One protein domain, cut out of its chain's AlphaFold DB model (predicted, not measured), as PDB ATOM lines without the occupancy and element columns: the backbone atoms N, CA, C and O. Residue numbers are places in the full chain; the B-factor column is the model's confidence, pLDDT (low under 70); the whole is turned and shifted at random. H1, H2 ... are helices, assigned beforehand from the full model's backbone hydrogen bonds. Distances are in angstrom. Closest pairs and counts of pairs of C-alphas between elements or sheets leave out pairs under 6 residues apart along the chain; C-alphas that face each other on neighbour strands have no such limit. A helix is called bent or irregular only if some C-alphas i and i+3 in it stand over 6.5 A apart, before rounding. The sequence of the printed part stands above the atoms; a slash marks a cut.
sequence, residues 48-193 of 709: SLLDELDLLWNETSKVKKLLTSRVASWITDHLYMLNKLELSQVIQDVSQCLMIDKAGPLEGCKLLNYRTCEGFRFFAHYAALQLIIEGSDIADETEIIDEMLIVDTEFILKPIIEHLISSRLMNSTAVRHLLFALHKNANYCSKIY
ATOM      1  N   SER A  48     101.061  84.271  81.148       66.56
ATOM      2  CA  SER A  48     102.433  84.769  81.171       66.56
ATOM      3  C   SER A  48     102.575  85.726  82.359       66.56
ATOM      4  O   SER A  48     101.595  86.346  82.774       66.56
ATOM      5  N   LEU A  49     103.777  85.845  82.929       66.44
ATOM      6  CA  LEU A  49     104.013  86.748  84.062       66.44
ATOM      7  C   LEU A  49     103.539  88.181  83.742       66.44
ATOM      8  O   LEU A  49     102.968  88.851  84.597       66.44
ATOM      9  N   LEU A  50     103.690  88.624  82.489       71.06
ATOM     10  CA  LEU A  50     103.158  89.908  82.037       71.06
ATOM     11  C   LEU A  50     101.627  89.943  81.991       71.06
ATOM     12  O   LEU A  50     101.051  90.933  82.425       71.06
ATOM     13  N   ASP A  51     100.961  88.878  81.539       73.75
ATOM     14  CA  ASP A  51      99.493  88.840  81.530       73.75
ATOM     15  C   ASP A  51      98.914  88.842  82.960       73.75
ATOM     16  O   ASP A  51      97.858  89.427  83.203       73.75
ATOM     17  N   GLU A  52      99.594  88.210  83.928       74.62
ATOM     18  CA  GLU A  52      99.219  88.277  85.350       74.62
ATOM     19  C   GLU A  52      99.318  89.709  85.890       74.62
ATOM     20  O   GLU A  52      98.418  90.188  86.585       74.62
ATOM     21  N   LEU A  53     100.396  90.407  85.540       77.12
ATOM     22  CA  LEU A  53     100.621  91.789  85.937       77.12
ATOM     23  C   LEU A  53      99.633  92.756  85.252       77.12
ATOM     24  O   LEU A  53      99.082  93.646  85.907       77.12
ATOM     25  N   ASP A  54      99.331  92.543  83.972       77.06
ATOM     26  CA  ASP A  54      98.328  93.305  83.224       77.06
ATOM     27  C   ASP A  54      96.921  93.118  83.796       77.06
ATOM     28  O   ASP A  54      96.150  94.078  83.888       77.06
ATOM     29  N   LEU A  55      96.571  91.907  84.239       77.38
ATOM     30  CA  LEU A  55      95.323  91.675  84.966       77.38
ATOM     31  C   LEU A  55      95.276  92.484  86.267       77.38
ATOM     32  O   LEU A  55      94.278  93.162  86.516       77.38
ATOM     33  N   LEU A  56      96.353  92.491  87.059       74.69
ATOM     34  CA  LEU A  56      96.424  93.265  88.306       74.69
ATOM     35  C   LEU A  56      96.282  94.780  88.068       74.69
ATOM     36  O   LEU A  56      95.610  95.476  88.839       74.69
ATOM     37  N   TRP A  57      96.865  95.308  86.991       73.88
ATOM     38  CA  TRP A  57      96.673  96.712  86.614       73.88
ATOM     39  C   TRP A  57      95.243  97.008  86.154       73.88
ATOM     40  O   TRP A  57      94.657  98.012  86.566       73.88
ATOM     41  N   ASN A  58      94.645  96.123  85.358       72.75
ATOM     42  CA  ASN A  58      93.283  96.297  84.849       72.75
ATOM     43  C   ASN A  58      92.204  96.132  85.937       72.75
ATOM     44  O   ASN A  58      91.142  96.752  85.844       72.75
ATOM     45  N   GLU A  59      92.474  95.346  86.984       65.38
ATOM     46  CA  GLU A  59      91.615  95.226  88.171       65.38
ATOM     47  C   GLU A  59      91.576  96.516  89.002       65.38
ATOM     48  O   GLU A  59      90.559  96.824  89.625       65.38
ATOM     49  N   THR A  60      92.672  97.278  89.020       58.06
ATOM     50  CA  THR A  60      92.852  98.405  89.948       58.06
ATOM     51  C   THR A  60      92.422  99.751  89.367       58.06
ATOM     52  O   THR A  60      91.994 100.623  90.125       58.06
ATOM     53  N   SER A  61      92.467  99.948  88.043       53.75
ATOM     54  CA  SER A  61      91.988 101.186  87.412       53.75
ATOM     55  C   SER A  61      91.833 101.074  85.893       53.75
ATOM     56  O   SER A  61      92.765 100.719  85.183       53.75
ATOM     57  N   LYS A  62      90.673 101.494  85.364       53.94
ATOM     58  CA  LYS A  62      90.411 101.561  83.910       53.94
ATOM     59  C   LYS A  62      90.953 102.824  83.224       53.94
ATOM     60  O   LYS A  62      90.850 102.929  82.007       53.94
ATOM     61  N   VAL A  63      91.440 103.817  83.983       50.47
ATOM     62  CA  VAL A  63      91.695 105.182  83.461       50.47
ATOM     63  C   VAL A  63      93.100 105.716  83.783       50.47
ATOM     64  O   VAL A  63      93.633 106.499  83.002       50.47
ATOM     65  N   LYS A  64      93.727 105.305  84.897       59.94
ATOM     66  CA  LYS A  64      95.096 105.708  85.301       59.94
ATOM     67  C   LYS A  64      95.816 104.595  86.068       59.94
ATOM     68  O   LYS A  64      95.262 104.127  87.057       59.94
ATOM     69  N   LYS A  65      97.036 104.214  85.672       67.56
ATOM     70  CA  LYS A  65      97.836 103.198  86.383       67.56
ATOM     71  C   LYS A  65      98.188 103.696  87.798       67.56
ATOM     72  O   LYS A  65      98.769 104.767  87.952       67.56
ATOM     73  N   LEU A  66      97.772 102.945  88.819       72.88
ATOM     74  CA  LEU A  66      98.028 103.204  90.242       72.88
ATOM     75  C   LEU A  66      98.951 102.101  90.766       72.88
ATOM     76  O   LEU A  66      98.651 100.921  90.566       72.88
ATOM     77  N   LEU A  67     100.035 102.456  91.463       74.69
ATOM     78  CA  LEU A  67     100.888 101.447  92.088       74.69
ATOM     79  C   LEU A  67     100.273 101.014  93.426       74.69
ATOM     80  O   LEU A  67     100.420 101.673  94.455       74.69
ATOM     81  N   THR A  68      99.544  99.901  93.403       76.25
ATOM     82  CA  THR A  68      98.977  99.293  94.615       76.25
ATOM     83  C   THR A  68      99.994  98.389  95.304       76.25
ATOM     84  O   THR A  68     100.946  97.924  94.678       76.25
ATOM     85  N   SER A  69      99.771  98.068  96.582       73.94
ATOM     86  CA  SER A  69     100.620  97.119  97.321       73.94
ATOM     87  C   SER A  69     100.693  95.739  96.656       73.94
ATOM     88  O   SER A  69     101.744  95.108  96.676       73.94
ATOM     89  N   ARG A  70      99.612  95.287  96.000       74.88
ATOM     90  CA  ARG A  70      99.576  94.014  95.255       74.88
ATOM     91  C   ARG A  70     100.480  94.046  94.023       74.88
ATOM     92  O   ARG A  70     101.213  93.092  93.793       74.88
ATOM     93  N   VAL A  71     100.453  95.146  93.267       77.56
ATOM     94  CA  VAL A  71     101.330  95.338  92.100       77.56
ATOM     95  C   VAL A  71     102.788  95.489  92.548       77.56
ATOM     96  O   VAL A  71     103.667  94.850  91.984       77.56
ATOM     97  N   ALA A  72     103.051  96.275  93.597       76.56
ATOM     98  CA  ALA A  72     104.399  96.462  94.136       76.56
ATOM     99  C   ALA A  72     105.006  95.156  94.684       76.56
ATOM    100  O   ALA A  72     106.171  94.866  94.407       76.56
ATOM    101  N   SER A  73     104.221  94.346  95.405       78.94
ATOM    102  CA  SER A  73     104.649  93.016  95.868       78.94
ATOM    103  C   SER A  73     104.953  92.112  94.683       78.94
ATOM    104  O   SER A  73     106.029  91.533  94.626       78.94
ATOM    105  N   TRP A  74     104.059  92.063  93.687       83.31
ATOM    106  CA  TRP A  74     104.280  91.247  92.497       83.31
ATOM    107  C   TRP A  74     105.594  91.613  91.798       83.31
ATOM    108  O   TRP A  74     106.390  90.725  91.507       83.31
ATOM    109  N   ILE A  75     105.853  92.910  91.591       79.88
ATOM    110  CA  ILE A  75     107.104  93.389  90.983       79.88
ATOM    111  C   ILE A  75     108.289  92.921  91.830       79.88
ATOM    112  O   ILE A  75     109.198  92.273  91.318       79.88
ATOM    113  N   THR A  76     108.254  93.179  93.136       78.81
ATOM    114  CA  THR A  76     109.338  92.810  94.056       78.81
ATOM    115  C   THR A  76     109.651  91.312  94.017       78.81
ATOM    116  O   THR A  76     110.825  90.945  94.032       78.81
ATOM    117  N   ASP A  77     108.627  90.466  93.907       80.56
ATOM    118  CA  ASP A  77     108.750  89.007  93.951       80.56
ATOM    119  C   ASP A  77     109.222  88.391  92.616       80.56
ATOM    120  O   ASP A  77     109.843  87.326  92.618       80.56
ATOM    121  N   HIS A  78     108.973  89.053  91.476       78.94
ATOM    122  CA  HIS A  78     109.187  88.469  90.140       78.94
ATOM    123  C   HIS A  78     110.262  89.165  89.291       78.94
ATOM    124  O   HIS A  78     110.622  88.641  88.237       78.94
ATOM    125  N   LEU A  79     110.838  90.291  89.738       77.19
ATOM    126  CA  LEU A  79     111.827  91.082  88.979       77.19
ATOM    127  C   LEU A  79     113.006  90.266  88.426       77.19
ATOM    128  O   LEU A  79     113.413  90.463  87.283       77.19
ATOM    129  N   TYR A  80     113.536  89.326  89.210       76.88
ATOM    130  CA  TYR A  80     114.671  88.485  88.808       76.88
ATOM    131  C   TYR A  80     114.318  87.416  87.764       76.88
ATOM    132  O   TYR A  80     115.222  86.816  87.184       76.88
ATOM    133  N   MET A  81     113.028  87.152  87.541       75.56
ATOM    134  CA  MET A  81     112.549  86.153  86.579       75.56
ATOM    135  C   MET A  81     112.218  86.753  85.208       75.56
ATOM    136  O   MET A  81     112.010  85.999  84.260       75.56
ATOM    137  N   LEU A  82     112.178  88.084  85.097       73.62
ATOM    138  CA  LEU A  82     111.860  88.783  83.855       73.62
ATOM    139  C   LEU A  82     113.075  88.839  82.928       73.62
ATOM    140  O   LEU A  82     114.202  89.112  83.348       73.62
ATOM    141  N   ASN A  83     112.840  88.632  81.635       72.44
ATOM    142  CA  ASN A  83     113.849  88.914  80.626       72.44
ATOM    143  C   ASN A  83     113.964  90.429  80.377       72.44
ATOM    144  O   ASN A  83     113.143  91.231  80.817       72.44
ATOM    145  N   LYS A  84     114.992  90.841  79.631       64.81
ATOM    146  CA  LYS A  84     115.286  92.263  79.416       64.81
ATOM    147  C   LYS A  84     114.138  93.046  78.752       64.81
ATOM    148  O   LYS A  84     113.934  94.201  79.100       64.81
ATOM    149  N   LEU A  85     113.405  92.442  77.811       66.44
ATOM    150  CA  LEU A  85     112.285  93.101  77.124       66.44
ATOM    151  C   LEU A  85     111.089  93.277  78.064       66.44
ATOM    152  O   LEU A  85     110.489  94.347  78.108       66.44
ATOM    153  N   GLU A  86     110.779  92.240  78.840       72.44
ATOM    154  CA  GLU A  86     109.718  92.268  79.850       72.44
ATOM    155  C   GLU A  86     110.036  93.297  80.939       72.44
ATOM    156  O   GLU A  86     109.176  94.080  81.332       72.44
ATOM    157  N   LEU A  87     111.297  93.364  81.368       76.38
ATOM    158  CA  LEU A  87     111.763  94.342  82.342       76.38
ATOM    159  C   LEU A  87     111.605  95.783  81.835       76.38
ATOM    160  O   LEU A  87     111.113  96.633  82.573       76.38
ATOM    161  N   SER A  88     111.973  96.061  80.579       73.25
ATOM    162  CA  SER A  88     111.766  97.379  79.964       73.25
ATOM    163  C   SER A  88     110.286  97.768  79.915       73.25
ATOM    164  O   SER A  88     109.953  98.917  80.202       73.25
ATOM    165  N   GLN A  89     109.397  96.816  79.615       75.25
ATOM    166  CA  GLN A  89     107.951  97.044  79.618       75.25
ATOM    167  C   GLN A  89     107.448  97.403  81.026       75.25
ATOM    168  O   GLN A  89     106.768  98.413  81.201       75.25
ATOM    169  N   VAL A  90     107.863  96.647  82.049       80.12
ATOM    170  CA  VAL A  90     107.505  96.928  83.450       80.12
ATOM    171  C   VAL A  90     108.046  98.285  83.909       80.12
ATOM    172  O   VAL A  90     107.321  99.034  84.559       80.12
ATOM    173  N   ILE A  91     109.284  98.645  83.551       79.88
ATOM    174  CA  ILE A  91     109.863  99.967  83.848       79.88
ATOM    175  C   ILE A  91     109.017 101.078  83.219       79.88
ATOM    176  O   ILE A  91     108.672 102.049  83.894       79.88
ATOM    177  N   GLN A  92     108.641 100.927  81.946       77.75
ATOM    178  CA  GLN A  92     107.806 101.901  81.251       77.75
ATOM    179  C   GLN A  92     106.439 102.047  81.928       77.75
ATOM    180  O   GLN A  92     105.966 103.167  82.128       77.75
ATOM    181  N   ASP A  93     105.830 100.941  82.340       77.50
ATOM    182  CA  ASP A  93     104.530 100.946  83.002       77.50
ATOM    183  C   ASP A  93     104.585 101.568  84.400       77.50
ATOM    184  O   ASP A  93     103.721 102.375  84.750       77.50
ATOM    185  N   VAL A  94     105.634 101.274  85.169       80.94
ATOM    186  CA  VAL A  94     105.873 101.871  86.489       80.94
ATOM    187  C   VAL A  94     106.201 103.358  86.380       80.94
ATOM    188  O   VAL A  94     105.704 104.138  87.185       80.94
ATOM    189  N   SER A  95     106.941 103.797  85.358       78.12
ATOM    190  CA  SER A  95     107.258 105.222  85.151       78.12
ATOM    191  C   SER A  95     106.018 106.114  84.973       78.12
ATOM    192  O   SER A  95     106.069 107.317  85.229       78.12
ATOM    193  N   GLN A  96     104.889 105.529  84.559       78.56
ATOM    194  CA  GLN A  96     103.610 106.222  84.380       78.56
ATOM    195  C   GLN A  96     102.729 106.210  85.639       78.56
ATOM    196  O   GLN A  96     101.701 106.894  85.679       78.56
ATOM    197  N   CYS A  97     103.110 105.456  86.671       78.62
ATOM    198  CA  CYS A  97     102.415 105.426  87.951       78.62
ATOM    199  C   CYS A  97     102.782 106.675  88.762       78.62
ATOM    200  O   CYS A  97     103.831 106.748  89.392       78.62
ATOM    201  N   LEU A  98     101.904 107.680  88.749       72.50
ATOM    202  CA  LEU A  98     102.135 108.922  89.497       72.50
ATOM    203  C   LEU A  98     101.745 108.812  90.974       72.50
ATOM    204  O   LEU A  98     102.297 109.534  91.789       72.50
ATOM    205  N   MET A  99     100.820 107.911  91.315       70.62
ATOM    206  CA  MET A  99     100.268 107.766  92.664       70.62
ATOM    207  C   MET A  99     100.540 106.361  93.214       70.62
ATOM    208  O   MET A  99     100.470 105.372  92.471       70.62
ATOM    209  N   ILE A 100     100.767 106.274  94.525       71.25
ATOM    210  CA  ILE A 100     100.856 105.023  95.282       71.25
ATOM    211  C   ILE A 100      99.665 104.936  96.253       71.25
ATOM    212  O   ILE A 100      99.192 105.944  96.772       71.25
ATOM    213  N   ASP A 101      99.130 103.734  96.474       70.12
ATOM    214  CA  ASP A 101      98.113 103.499  97.514       70.12
ATOM    215  C   ASP A 101      98.716 103.596  98.936       70.12
ATOM    216  O   ASP A 101      99.905 103.374  99.125       70.12
ATOM    217  N   LYS A 102      97.907 103.839  99.976       61.41
ATOM    218  CA  LYS A 102      98.341 104.060 101.374       61.41
ATOM    219  C   LYS A 102      99.229 102.954 101.968       61.41
ATOM    220  O   LYS A 102      99.963 103.212 102.915       61.41
ATOM    221  N   ALA A 103      99.150 101.728 101.449       59.91
ATOM    222  CA  ALA A 103      99.989 100.598 101.867       59.91
ATOM    223  C   ALA A 103     101.243 100.395 100.991       59.91
ATOM    224  O   ALA A 103     102.097  99.577 101.324       59.91
ATOM    225  N   GLY A 104     101.363 101.102  99.867       57.69
ATOM    226  CA  GLY A 104     102.479 100.975  98.932       57.69
ATOM    227  C   GLY A 104     103.807 101.610  99.378       57.69
ATOM    228  O   GLY A 104     104.831 101.041  99.011       57.69
ATOM    229  N   PRO A 105     103.862 102.672 100.213       58.59
ATOM    230  CA  PRO A 105     105.127 103.179 100.767       58.59
ATOM    231  C   PRO A 105     105.928 102.123 101.548       58.59
ATOM    232  O   PRO A 105     107.146 102.045 101.415       58.59
ATOM    233  N   LEU A 106     105.244 101.244 102.296       62.78
ATOM    234  CA  LEU A 106     105.863 100.146 103.058       62.78
ATOM    235  C   LEU A 106     106.555  99.109 102.155       62.78
ATOM    236  O   LEU A 106     107.608  98.585 102.511       62.78
ATOM    237  N   GLU A 107     105.982  98.828 100.983       63.44
ATOM    238  CA  GLU A 107     106.584  97.944  99.974       63.44
ATOM    239  C   GLU A 107     107.633  98.683  99.123       63.44
ATOM    240  O   GLU A 107     108.652  98.101  98.755       63.44
ATOM    241  N   GLY A 108     107.458  99.989  98.891       62.72
ATOM    242  CA  GLY A 108     108.440 100.860  98.238       62.72
ATOM    243  C   GLY A 108     109.794 100.883  98.956       62.72
ATOM    244  O   GLY A 108     110.832 100.848  98.301       62.72
ATOM    245  N   CYS A 109     109.810 100.805 100.291       66.75
ATOM    246  CA  CYS A 109     111.050 100.650 101.058       66.75
ATOM    247  C   CYS A 109     111.847  99.391 100.677       66.75
ATOM    248  O   CYS A 109     113.074  99.405 100.736       66.75
ATOM    249  N   LYS A 110     111.189  98.302 100.254       73.31
ATOM    250  CA  LYS A 110     111.897  97.096  99.792       73.31
ATOM    251  C   LYS A 110     112.542  97.311  98.428       73.31
ATOM    252  O   LYS A 110     113.603  96.744  98.174       73.31
ATOM    253  N   LEU A 111     111.938  98.149  97.582       74.94
ATOM    254  CA  LEU A 111     112.485  98.498  96.273       74.94
ATOM    255  C   LEU A 111     113.760  99.353  96.377       74.94
ATOM    256  O   LEU A 111     114.606  99.270  95.489       74.94
ATOM    257  N   LEU A 112     113.957 100.103  97.471       77.56
ATOM    258  CA  LEU A 112     115.205 100.847  97.722       77.56
ATOM    259  C   LEU A 112     116.443  99.934  97.755       77.56
ATOM    260  O   LEU A 112     117.526 100.350  97.341       77.56
ATOM    261  N   ASN A 113     116.287  98.668  98.160       78.69
ATOM    262  CA  ASN A 113     117.386  97.698  98.214       78.69
ATOM    263  C   ASN A 113     117.998  97.396  96.834       78.69
ATOM    264  O   ASN A 113     119.105  96.867  96.756       78.69
ATOM    265  N   TYR A 114     117.316  97.745  95.738       78.88
ATOM    266  CA  TYR A 114     117.820  97.543  94.379       78.88
ATOM    267  C   TYR A 114     118.834  98.609  93.915       78.88
ATOM    268  O   TYR A 114     119.332  98.504  92.794       78.88
ATOM    269  N   ARG A 115     119.201  99.595  94.757       74.88
ATOM    270  CA  ARG A 115     120.163 100.681  94.438       74.88
ATOM    271  C   ARG A 115     121.499 100.164  93.877       74.88
ATOM    272  O   ARG A 115     122.046 100.732  92.934       74.88
ATOM    273  N   THR A 116     122.012  99.038  94.377       75.50
ATOM    274  CA  THR A 116     123.300  98.474  93.927       75.50
ATOM    275  C   THR A 116     123.206  97.611  92.663       75.50
ATOM    276  O   THR A 116     124.232  97.311  92.056       75.50
ATOM    277  N   CYS A 117     122.005  97.223  92.224       74.62
ATOM    278  CA  CYS A 117     121.807  96.296  91.108       74.62
ATOM    279  C   CYS A 117     121.641  97.053  89.780       74.62
ATOM    280  O   CYS A 117     120.576  97.614  89.537       74.62
ATOM    281  N   GLU A 118     122.649  97.031  88.894       68.56
ATOM    282  CA  GLU A 118     122.676  97.820  87.639       68.56
ATOM    283  C   GLU A 118     121.403  97.712  86.779       68.56
ATOM    284  O   GLU A 118     120.969  98.715  86.220       68.56
ATOM    285  N   GLY A 119     120.766  96.538  86.711       67.81
ATOM    286  CA  GLY A 119     119.531  96.330  85.940       67.81
ATOM    287  C   GLY A 119     118.235  96.787  86.624       67.81
ATOM    288  O   GLY A 119     117.208  96.878  85.964       67.81
ATOM    289  N   PHE A 120     118.264  97.076  87.929       76.00
ATOM    290  CA  PHE A 120     117.067  97.342  88.740       76.00
ATOM    291  C   PHE A 120     117.103  98.690  89.477       76.00
ATOM    292  O   PHE A 120     116.136  99.030  90.160       76.00
ATOM    293  N   ARG A 121     118.170  99.490  89.308       80.69
ATOM    294  CA  ARG A 121     118.329 100.805  89.964       80.69
ATOM    295  C   ARG A 121     117.132 101.734  89.759       80.69
ATOM    296  O   ARG A 121     116.778 102.479  90.667       80.69
ATOM    297  N   PHE A 122     116.467 101.643  88.603       80.75
ATOM    298  CA  PHE A 122     115.243 102.392  88.309       80.75
ATOM    299  C   PHE A 122     114.188 102.265  89.419       80.75
ATOM    300  O   PHE A 122     113.632 103.273  89.842       80.75
ATOM    301  N   PHE A 123     113.937 101.052  89.923       80.62
ATOM    302  CA  PHE A 123     112.905 100.818  90.938       80.62
ATOM    303  C   PHE A 123     113.270 101.442  92.286       80.62
ATOM    304  O   PHE A 123     112.384 101.939  92.981       80.62
ATOM    305  N   ALA A 124     114.562 101.479  92.626       81.19
ATOM    306  CA  ALA A 124     115.048 102.161  93.820       81.19
ATOM    307  C   ALA A 124     114.869 103.683  93.701       81.19
ATOM    308  O   ALA A 124     114.329 104.307  94.611       81.19
ATOM    309  N   HIS A 125     115.236 104.276  92.561       85.12
ATOM    310  CA  HIS A 125     115.051 105.713  92.324       85.12
ATOM    311  C   HIS A 125     113.566 106.109  92.277       85.12
ATOM    312  O   HIS A 125     113.171 107.109  92.873       85.12
ATOM    313  N   TYR A 126     112.727 105.298  91.622       83.44
ATOM    314  CA  TYR A 126     111.272 105.468  91.608       83.44
ATOM    315  C   TYR A 126     110.702 105.470  93.031       83.44
ATOM    316  O   TYR A 126     109.942 106.366  93.400       83.44
ATOM    317  N   ALA A 127     111.077 104.470  93.835       81.50
ATOM    318  CA  ALA A 127     110.591 104.333  95.200       81.50
ATOM    319  C   ALA A 127     111.041 105.496  96.084       81.50
ATOM    320  O   ALA A 127     110.229 106.008  96.850       81.50
ATOM    321  N   ALA A 128     112.289 105.949  95.930       82.75
ATOM    322  CA  ALA A 128     112.789 107.121  96.630       82.75
ATOM    323  C   ALA A 128     111.910 108.338  96.334       82.75
ATOM    324  O   ALA A 128     111.276 108.831  97.255       82.75
ATOM    325  N   LEU A 129     111.756 108.747  95.066       82.94
ATOM    326  CA  LEU A 129     110.942 109.915  94.694       82.94
ATOM    327  C   LEU A 129     109.514 109.863  95.258       82.94
ATOM    328  O   LEU A 129     108.991 110.877  95.708       82.94
ATOM    329  N   GLN A 130     108.891 108.687  95.258       81.62
ATOM    330  CA  GLN A 130     107.539 108.506  95.780       81.62
ATOM    331  C   GLN A 130     107.463 108.622  97.309       81.62
ATOM    332  O   GLN A 130     106.517 109.195  97.841       81.62
ATOM    333  N   LEU A 131     108.479 108.151  98.030       78.75
ATOM    334  CA  LEU A 131     108.590 108.368  99.474       78.75
ATOM    335  C   LEU A 131     108.798 109.858  99.819       78.75
ATOM    336  O   LEU A 131     108.227 110.330 100.805       78.75
ATOM    337  N   ILE A 132     109.524 110.613  98.979       77.81
ATOM    338  CA  ILE A 132     109.673 112.080  99.109       77.81
ATOM    339  C   ILE A 132     108.321 112.787  98.929       77.81
ATOM    340  O   ILE A 132     107.999 113.707  99.685       77.81
ATOM    341  N   ILE A 133     107.513 112.350  97.950       77.62
ATOM    342  CA  ILE A 133     106.151 112.866  97.708       77.62
ATOM    343  C   ILE A 133     105.265 112.675  98.944       77.62
ATOM    344  O   ILE A 133     104.501 113.562  99.310       77.62
ATOM    345  N   GLU A 134     105.374 111.537  99.622       75.75
ATOM    346  CA  GLU A 134     104.597 111.263 100.836       75.75
ATOM    347  C   GLU A 134     105.157 111.974 102.088       75.75
ATOM    348  O   GLU A 134     104.572 111.883 103.166       75.75
ATOM    349  N   GLY A 135     106.277 112.700 101.967       72.31
ATOM    350  CA  GLY A 135     106.919 113.419 103.072       72.31
ATOM    351  C   GLY A 135     107.626 112.507 104.078       72.31
ATOM    352  O   GLY A 135     107.738 112.866 105.249       72.31
ATOM    353  N   SER A 136     108.065 111.320 103.649       74.81
ATOM    354  CA  SER A 136     108.831 110.395 104.491       74.81
ATOM    355  C   SER A 136     110.307 110.800 104.551       74.81
ATOM    356  O   SER A 136     110.884 111.151 103.527       74.81
ATOM    357  N   ASP A 137     110.934 110.694 105.725       68.62
ATOM    358  CA  ASP A 137     112.387 110.861 105.864       68.62
ATOM    359  C   ASP A 137     113.111 109.601 105.370       68.62
ATOM    360  O   ASP A 137     112.919 108.504 105.903       68.62
ATOM    361  N   ILE A 138     113.961 109.764 104.356       72.06
ATOM    362  CA  ILE A 138     114.770 108.692 103.770       72.06
ATOM    363  C   ILE A 138     116.235 108.937 104.145       72.06
ATOM    364  O   ILE A 138     116.750 110.041 103.983       72.06
ATOM    365  N   ALA A 139     116.933 107.907 104.631       67.62
ATOM    366  CA  ALA A 139     118.383 107.981 104.802       67.62
ATOM    367  C   ALA A 139     119.072 108.104 103.429       67.62
ATOM    368  O   ALA A 139     118.689 107.417 102.484       67.62
ATOM    369  N   ASP A 140     120.079 108.973 103.323       73.38
ATOM    370  CA  ASP A 140     120.868 109.214 102.101       73.38
ATOM    371  C   ASP A 140     120.065 109.761 100.899       73.38
ATOM    372  O   ASP A 140     120.459 109.607  99.744       73.38
ATOM    373  N   GLU A 141     118.945 110.443 101.160       74.06
ATOM    374  CA  GLU A 141     118.046 111.016 100.145       74.06
ATOM    375  C   GLU A 141     118.771 111.864  99.084       74.06
ATOM    376  O   GLU A 141     118.498 111.742  97.889       74.06
ATOM    377  N   THR A 142     119.740 112.685  99.498       74.94
ATOM    378  CA  THR A 142     120.531 113.527  98.588       74.94
ATOM    379  C   THR A 142     121.421 112.705  97.659       74.94
ATOM    380  O   THR A 142     121.506 113.005  96.472       74.94
ATOM    381  N   GLU A 143     122.039 111.632  98.164       78.12
ATOM    382  CA  GLU A 143     122.880 110.756  97.341       78.12
ATOM    383  C   GLU A 143     122.052 110.006  96.296       78.12
ATOM    384  O   GLU A 143     122.479 109.867  95.153       78.12
ATOM    385  N   ILE A 144     120.847 109.561  96.668       75.69
ATOM    386  CA  ILE A 144     119.939 108.873  95.744       75.69
ATOM    387  C   ILE A 144     119.497 109.819  94.617       75.69
ATOM    388  O   ILE A 144     119.427 109.406  93.458       75.69
ATOM    389  N   ILE A 145     119.225 111.092  94.930       76.06
ATOM    390  CA  ILE A 145     118.881 112.117  93.932       76.06
ATOM    391  C   ILE A 145     120.051 112.368  92.968       76.06
ATOM    392  O   ILE A 145     119.838 112.443  91.754       76.06
ATOM    393  N   ASP A 146     121.277 112.475  93.482       77.56
ATOM    394  CA  ASP A 146     122.469 112.685  92.655       77.56
ATOM    395  C   ASP A 146     122.757 111.473  91.750       77.56
ATOM    396  O   ASP A 146     122.976 111.629  90.544       77.56
ATOM    397  N   GLU A 147     122.689 110.252  92.293       77.69
ATOM    398  CA  GLU A 147     122.861 109.006  91.533       77.69
ATOM    399  C   GLU A 147     121.818 108.854  90.423       77.69
ATOM    400  O   GLU A 147     122.155 108.477  89.296       77.69
ATOM    401  N   MET A 148     120.561 109.196  90.710       76.06
ATOM    402  CA  MET A 148     119.467 109.135  89.747       76.06
ATOM    403  C   MET A 148     119.786 109.928  88.476       76.06
ATOM    404  O   MET A 148     119.593 109.421  87.372       76.06
ATOM    405  N   LEU A 149     120.305 111.150  88.610       69.81
ATOM    406  CA  LEU A 149     120.588 112.020  87.465       69.81
ATOM    407  C   LEU A 149     121.838 111.592  86.683       69.81
ATOM    408  O   LEU A 149     121.958 111.903  85.495       69.81
ATOM    409  N   ILE A 150     122.753 110.857  87.314       67.25
ATOM    410  CA  ILE A 150     123.922 110.272  86.647       67.25
ATOM    411  C   ILE A 150     123.521 109.032  85.834       67.25
ATOM    412  O   ILE A 150     124.042 108.824  84.739       67.25
ATOM    413  N   VAL A 151     122.598 108.216  86.353       62.34
ATOM    414  CA  VAL A 151     122.233 106.911  85.774       62.34
ATOM    415  C   VAL A 151     121.092 107.007  84.750       62.34
ATOM    416  O   VAL A 151     121.100 106.263  83.771       62.34
ATOM    417  N   ASP A 152     120.121 107.910  84.926       64.19
ATOM    418  CA  ASP A 152     118.930 108.021  84.063       64.19
ATOM    419  C   ASP A 152     119.172 108.872  82.800       64.19
ATOM    420  O   ASP A 152     118.587 109.941  82.620       64.19
ATOM    421  N   THR A 153     120.023 108.391  81.887       59.62
ATOM    422  CA  THR A 153     120.387 109.111  80.647       59.62
ATOM    423  C   THR A 153     119.196 109.458  79.745       59.62
ATOM    424  O   THR A 153     119.268 110.395  78.942       59.62
ATOM    425  N   GLU A 154     118.096 108.714  79.862       61.16
ATOM    426  CA  GLU A 154     116.882 108.862  79.051       61.16
ATOM    427  C   GLU A 154     115.817 109.739  79.702       61.16
ATOM    428  O   GLU A 154     114.890 110.190  79.026       61.16
ATOM    429  N   PHE A 155     116.009 110.075  80.977       71.44
ATOM    430  CA  PHE A 155     115.096 110.878  81.768       71.44
ATOM    431  C   PHE A 155     113.712 110.223  81.930       71.44
ATOM    432  O   PHE A 155     112.671 110.879  81.830       71.44
ATOM    433  N   ILE A 156     113.707 108.908  82.172       72.69
ATOM    434  CA  ILE A 156     112.514 108.063  82.328       72.69
ATOM    435  C   ILE A 156     111.702 108.488  83.558       72.69
ATOM    436  O   ILE A 156     110.471 108.459  83.531       72.69
ATOM    437  N   LEU A 157     112.362 108.948  84.625       80.19
ATOM    438  CA  LEU A 157     111.705 109.374  85.870       80.19
ATOM    439  C   LEU A 157     111.053 110.763  85.788       80.19
ATOM    440  O   LEU A 157     110.430 111.213  86.754       80.19
ATOM    441  N   LYS A 158     111.134 111.429  84.628       82.88
ATOM    442  CA  LYS A 158     110.530 112.743  84.380       82.88
ATOM    443  C   LYS A 158     109.091 112.885  84.908       82.88
ATOM    444  O   LYS A 158     108.850 113.873  85.600       82.88
ATOM    445  N   PRO A 159     108.137 111.972  84.621       81.50
ATOM    446  CA  PRO A 159     106.741 112.170  85.021       81.50
ATOM    447  C   PRO A 159     106.567 112.254  86.541       81.50
ATOM    448  O   PRO A 159     105.739 113.017  87.034       81.50
ATOM    449  N   ILE A 160     107.372 111.497  87.287       82.81
ATOM    450  CA  ILE A 160     107.319 111.445  88.751       82.81
ATOM    451  C   ILE A 160     108.001 112.671  89.346       82.81
ATOM    452  O   ILE A 160     107.484 113.238  90.297       82.81
ATOM    453  N   ILE A 161     109.110 113.130  88.759       83.38
ATOM    454  CA  ILE A 161     109.759 114.394  89.140       83.38
ATOM    455  C   ILE A 161     108.794 115.573  88.940       83.38
ATOM    456  O   ILE A 161     108.657 116.416  89.825       83.38
ATOM    457  N   GLU A 162     108.090 115.624  87.805       83.38
ATOM    458  CA  GLU A 162     107.067 116.646  87.549       83.38
ATOM    459  C   GLU A 162     105.917 116.557  88.560       83.38
ATOM    460  O   GLU A 162     105.464 117.583  89.067       83.38
ATOM    461  N   HIS A 163     105.478 115.341  88.899       82.31
ATOM    462  CA  HIS A 163     104.446 115.134  89.908       82.31
ATOM    463  C   HIS A 163     104.898 115.545  91.312       82.31
ATOM    464  O   HIS A 163     104.140 116.232  91.996       82.31
ATOM    465  N   LEU A 164     106.128 115.192  91.703       81.44
ATOM    466  CA  LEU A 164     106.731 115.576  92.973       81.44
ATOM    467  C   LEU A 164     106.680 117.081  93.124       81.44
ATOM    468  O   LEU A 164     106.048 117.544  94.055       81.44
ATOM    469  N   ILE A 165     107.208 117.843  92.168       77.12
ATOM    470  CA  ILE A 165     107.268 119.308  92.260       77.12
ATOM    471  C   ILE A 165     105.868 119.970  92.230       77.12
ATOM    472  O   ILE A 165     105.698 121.107  92.675       77.12
ATOM    473  N   SER A 166     104.842 119.273  91.734       75.44
ATOM    474  CA  SER A 166     103.446 119.734  91.738       75.44
ATOM    475  C   SER A 166     102.612 119.228  92.931       75.44
ATOM    476  O   SER A 166     101.453 119.633  93.058       75.44
ATOM    477  N   SER A 167     103.158 118.357  93.785       74.25
ATOM    478  CA  SER A 167     102.491 117.812  94.977       74.25
ATOM    479  C   SER A 167     102.204 118.884  96.047       74.25
ATOM    480  O   SER A 167     102.719 119.999  96.024       74.25
ATOM    481  N   ARG A 168     101.334 118.559  97.007       67.75
ATOM    482  CA  ARG A 168     101.046 119.403  98.181       67.75
ATOM    483  C   ARG A 168     101.793 118.942  99.434       67.75
ATOM    484  O   ARG A 168     102.062 119.756 100.309       67.75
ATOM    485  N   LEU A 169     102.083 117.648  99.525       63.75
ATOM    486  CA  LEU A 169     102.889 117.040 100.579       63.75
ATOM    487  C   LEU A 169     104.290 116.869  99.994       63.75
ATOM    488  O   LEU A 169     104.416 116.275  98.928       63.75
ATOM    489  N   MET A 170     105.306 117.479 100.605       67.88
ATOM    490  CA  MET A 170     106.691 117.378 100.143       67.88
ATOM    491  C   MET A 170     107.684 117.666 101.266       67.88
ATOM    492  O   MET A 170     107.461 118.562 102.082       67.88
ATOM    493  N   ASN A 171     108.827 116.979 101.234       71.56
ATOM    494  CA  ASN A 171     110.023 117.379 101.971       71.56
ATOM    495  C   ASN A 171     110.725 118.544 101.239       71.56
ATOM    496  O   ASN A 171     111.315 118.361 100.171       71.56
ATOM    497  N   SER A 172     110.666 119.758 101.798       72.12
ATOM    498  CA  SER A 172     111.210 120.972 101.164       72.12
ATOM    499  C   SER A 172     112.725 120.915 100.937       72.12
ATOM    500  O   SER A 172     113.213 121.448  99.939       72.12
ATOM    501  N   THR A 173     113.471 120.228 101.807       79.50
ATOM    502  CA  THR A 173     114.930 120.072 101.695       79.50
ATOM    503  C   THR A 173     115.297 119.200 100.500       79.50
ATOM    504  O   THR A 173     116.172 119.552  99.705       79.50
ATOM    505  N   ALA A 174     114.580 118.092 100.335       76.00
ATOM    506  CA  ALA A 174     114.774 117.152  99.245       76.00
ATOM    507  C   ALA A 174     114.440 117.761  97.885       76.00
ATOM    508  O   ALA A 174     115.214 117.665  96.934       76.00
ATOM    509  N   VAL A 175     113.307 118.460  97.809       79.94
ATOM    510  CA  VAL A 175     112.858 119.142  96.591       79.94
ATOM    511  C   VAL A 175     113.828 120.249  96.210       79.94
ATOM    512  O   VAL A 175     114.178 120.386  95.040       79.94
ATOM    513  N   ARG A 176     114.326 121.005  97.191       85.69
ATOM    514  CA  ARG A 176     115.382 121.990  96.974       85.69
ATOM    515  C   ARG A 176     116.632 121.343  96.371       85.69
ATOM    516  O   ARG A 176     117.140 121.840  95.367       85.69
ATOM    517  N   HIS A 177     117.102 120.232  96.936       84.25
ATOM    518  CA  HIS A 177     118.267 119.509  96.422       84.25
ATOM    519  C   HIS A 177     118.037 118.977  94.999       84.25
ATOM    520  O   HIS A 177     118.871 119.187  94.119       84.25
ATOM    521  N   LEU A 178     116.863 118.394  94.739       83.25
ATOM    522  CA  LEU A 178     116.449 117.937  93.413       83.25
ATOM    523  C   LEU A 178     116.433 119.077  92.392       83.25
ATOM    524  O   LEU A 178     116.963 118.918  91.295       83.25
ATOM    525  N   LEU A 179     115.873 120.239  92.740       81.81
ATOM    526  CA  LEU A 179     115.862 121.407  91.861       81.81
ATOM    527  C   LEU A 179     117.286 121.864  91.527       81.81
ATOM    528  O   LEU A 179     117.563 122.128  90.360       81.81
ATOM    529  N   PHE A 180     118.203 121.900  92.499       81.62
ATOM    530  CA  PHE A 180     119.618 122.200  92.243       81.62
ATOM    531  C   PHE A 180     120.288 121.167  91.333       81.62
ATOM    532  O   PHE A 180     121.013 121.535  90.407       81.62
ATOM    533  N   ALA A 181     120.054 119.881  91.582       79.06
ATOM    534  CA  ALA A 181     120.671 118.805  90.821       79.06
ATOM    535  C   ALA A 181     120.170 118.798  89.361       79.06
ATOM    536  O   ALA A 181     120.961 118.718  88.416       79.06
ATOM    537  N   LEU A 182     118.867 119.023  89.159       77.56
ATOM    538  CA  LEU A 182     118.264 119.242  87.844       77.56
ATOM    539  C   LEU A 182     118.825 120.481  87.152       77.56
ATOM    540  O   LEU A 182     119.132 120.443  85.964       77.56
ATOM    541  N   HIS A 183     118.964 121.580  87.890       76.56
ATOM    542  CA  HIS A 183     119.458 122.852  87.378       76.56
ATOM    543  C   HIS A 183     120.902 122.772  86.873       76.56
ATOM    544  O   HIS A 183     121.198 123.282  85.789       76.56
ATOM    545  N   LYS A 184     121.768 122.048  87.594       74.00
ATOM    546  CA  LYS A 184     123.144 121.749  87.171       74.00
ATOM    547  C   LYS A 184     123.199 120.928  85.879       74.00
ATOM    548  O   LYS A 184     124.162 121.050  85.124       74.00
ATOM    549  N   ASN A 185     122.180 120.113  85.594       71.81
ATOM    550  CA  ASN A 185     122.136 119.292  84.391       71.81
ATOM    551  C   ASN A 185     121.323 119.956  83.265       71.81
ATOM    552  O   ASN A 185     120.090 119.890  83.200       71.81
ATOM    553  N   ALA A 186     122.041 120.564  82.315       64.44
ATOM    554  CA  ALA A 186     121.442 121.359  81.250       64.44
ATOM    555  C   ALA A 186     120.395 120.601  80.405       64.44
ATOM    556  O   ALA A 186     119.419 121.220  79.972       64.44
ATOM    557  N   ASN A 187     120.590 119.293  80.201       66.12
ATOM    558  CA  ASN A 187     119.749 118.420  79.378       66.12
ATOM    559  C   ASN A 187     118.416 118.069  80.063       66.12
ATOM    560  O   ASN A 187     117.364 118.095  79.423       66.12
ATOM    561  N   TYR A 188     118.428 117.778  81.368       70.44
ATOM    562  CA  TYR A 188     117.194 117.452  82.095       70.44
ATOM    563  C   TYR A 188     116.346 118.689  82.351       70.44
ATOM    564  O   TYR A 188     115.149 118.682  82.080       70.44
ATOM    565  N   CYS A 189     116.960 119.790  82.784       68.88
ATOM    566  CA  CYS A 189     116.225 121.013  83.092       68.88
ATOM    567  C   CYS A 189     115.490 121.601  81.867       68.88
ATOM    568  O   CYS A 189     114.419 122.177  82.023       68.88
ATOM    569  N   SER A 190     115.970 121.384  80.637       65.06
ATOM    570  CA  SER A 190     115.223 121.758  79.421       65.06
ATOM    571  C   SER A 190     114.020 120.865  79.105       65.06
ATOM    572  O   SER A 190     113.169 121.252  78.310       65.06
ATOM    573  N   LYS A 191     113.959 119.657  79.669       71.56
ATOM    574  CA  LYS A 191     112.904 118.676  79.383       71.56
ATOM    575  C   LYS A 191     111.743 118.747  80.374       71.56
ATOM    576  O   LYS A 191     110.709 118.146  80.085       71.56
ATOM    577  N   ILE A 192     111.903 119.435  81.504       73.88
ATOM    578  CA  ILE A 192     110.920 119.515  82.596       73.88
ATOM    579  C   ILE A 192     110.060 120.764  82.453       73.88
ATOM    580  O   ILE A 192     110.588 121.865  82.299       73.88
ATOM    581  N   TYR A 193     108.744 120.593  82.581       76.38
ATOM    582  CA  TYR A 193     107.794 121.700  82.571       76.38
ATOM    583  C   TYR A 193     106.718 121.496  83.641       76.38
ATOM    584  O   TYR A 193     105.763 120.752  83.441       76.38
TER     585      TYR A 193
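Overview. This is residues 48 to 193 of the 709 residues of the protein "Hypothetical protein" of Adineta ricciae (UniProt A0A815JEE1). Short helices are stacked one after another along the longest axis, most of them lying across it: H1 and H2 at one end, H4 and H5 in the middle, H6 and H8 at the other end. H5 is the core helix; H7 packs on it, and H3 lies on the same side of the stack as H7, nearer to H1. The printed part has 146 residues with nine named helices, H1 to H9 in chain order, and no named strand; the class is all helix. It is compact, with a radius of gyration of the C-alphas of 14.7 A, and spans 43 by 30 by 28 A.

Along the chain. H1, residues 49 to 60, begins with C-alpha 49 at (104.013, 86.748, 84.062) and is 17.2 A long. H2, residues 69 to 81, measures 19.4 A, and H3, residues 84 to 95, 16.3 A. H4, residues 104 to 116, measures 21.6 A. H2 and H4 are irregular: C-alphas 77 and 80 are 7.9 A apart, C-alphas 113 and 116 7.3 A. H5, residues 121 to 133, begins with C-alpha 121 at (118.329, 100.805, 89.964) and measures 18.8 A. H6, residues 141 to 151, measures 15.5 A; H7, residues 158 to 166, 12.4 A; H8, residues 172 to 184, 18.4 A. H9, residues 186 to 189, ends with C-alpha 189 at (116.225, 121.013, 83.092) and measures 5.5 A.

Arrangement. H1, with residues 53 to 57 alone, touches H2 in a helical hairpin at a shallow tilt of 10 degrees; their closest C-alphas, of Leu 56 and Val 71, are 6.5 A apart. H2 touches H4, the same way at 24 degrees, a shallow tilt, closest at the C-alphas of Ser 69 and Gly 104, 4.6 A. H3 only just touches H5, with 3 pairs of C-alphas within 8 A, closest at Ile 91 and Phe 122, 7.4 A. H4 and H5 form a helical hairpin at a steep tilt of 40 degrees, with closest C-alphas Leu 112 and Ala 124 at 4.1 A. H5, the hub, touches H3, H4, H6 and H7. The closest C-alphas of H5 and H6, a helical hairpin, are those of His 125 and Met 148, 6.2 A; those of H5 and H7 are Ile 133 and Leu 164, 5.5 A. H6 touches H8, closest at the C-alphas of Ile 145 and Leu 178, 6.3 A. H8 and H9 only just touch, with 3 pairs of C-alphas within 8 A, and only at the corner, closest at Leu 182 and Cys 189, 5.5 A. H1 and H8 are apart. In H1, H3, H5, H6, H7 and H8 every O i to N i+4 pair is within hydrogen-bond range; in H2 7 of 9 are, and in H4 4 of 9, beside 8 of 10 O i to N i+3 pairs; H9 is too short for an O i to N i+4 pair.

Size, cuts and confidence. The two C-alphas farthest apart, of Ser 48 and Lys 184, are 42.8 A from each other. The printed part has no cut, and no link is long. The mean pLDDT of the printed part is 73.8; 36 residues are under 70, among them residues 59 to 65 and 102 to 109.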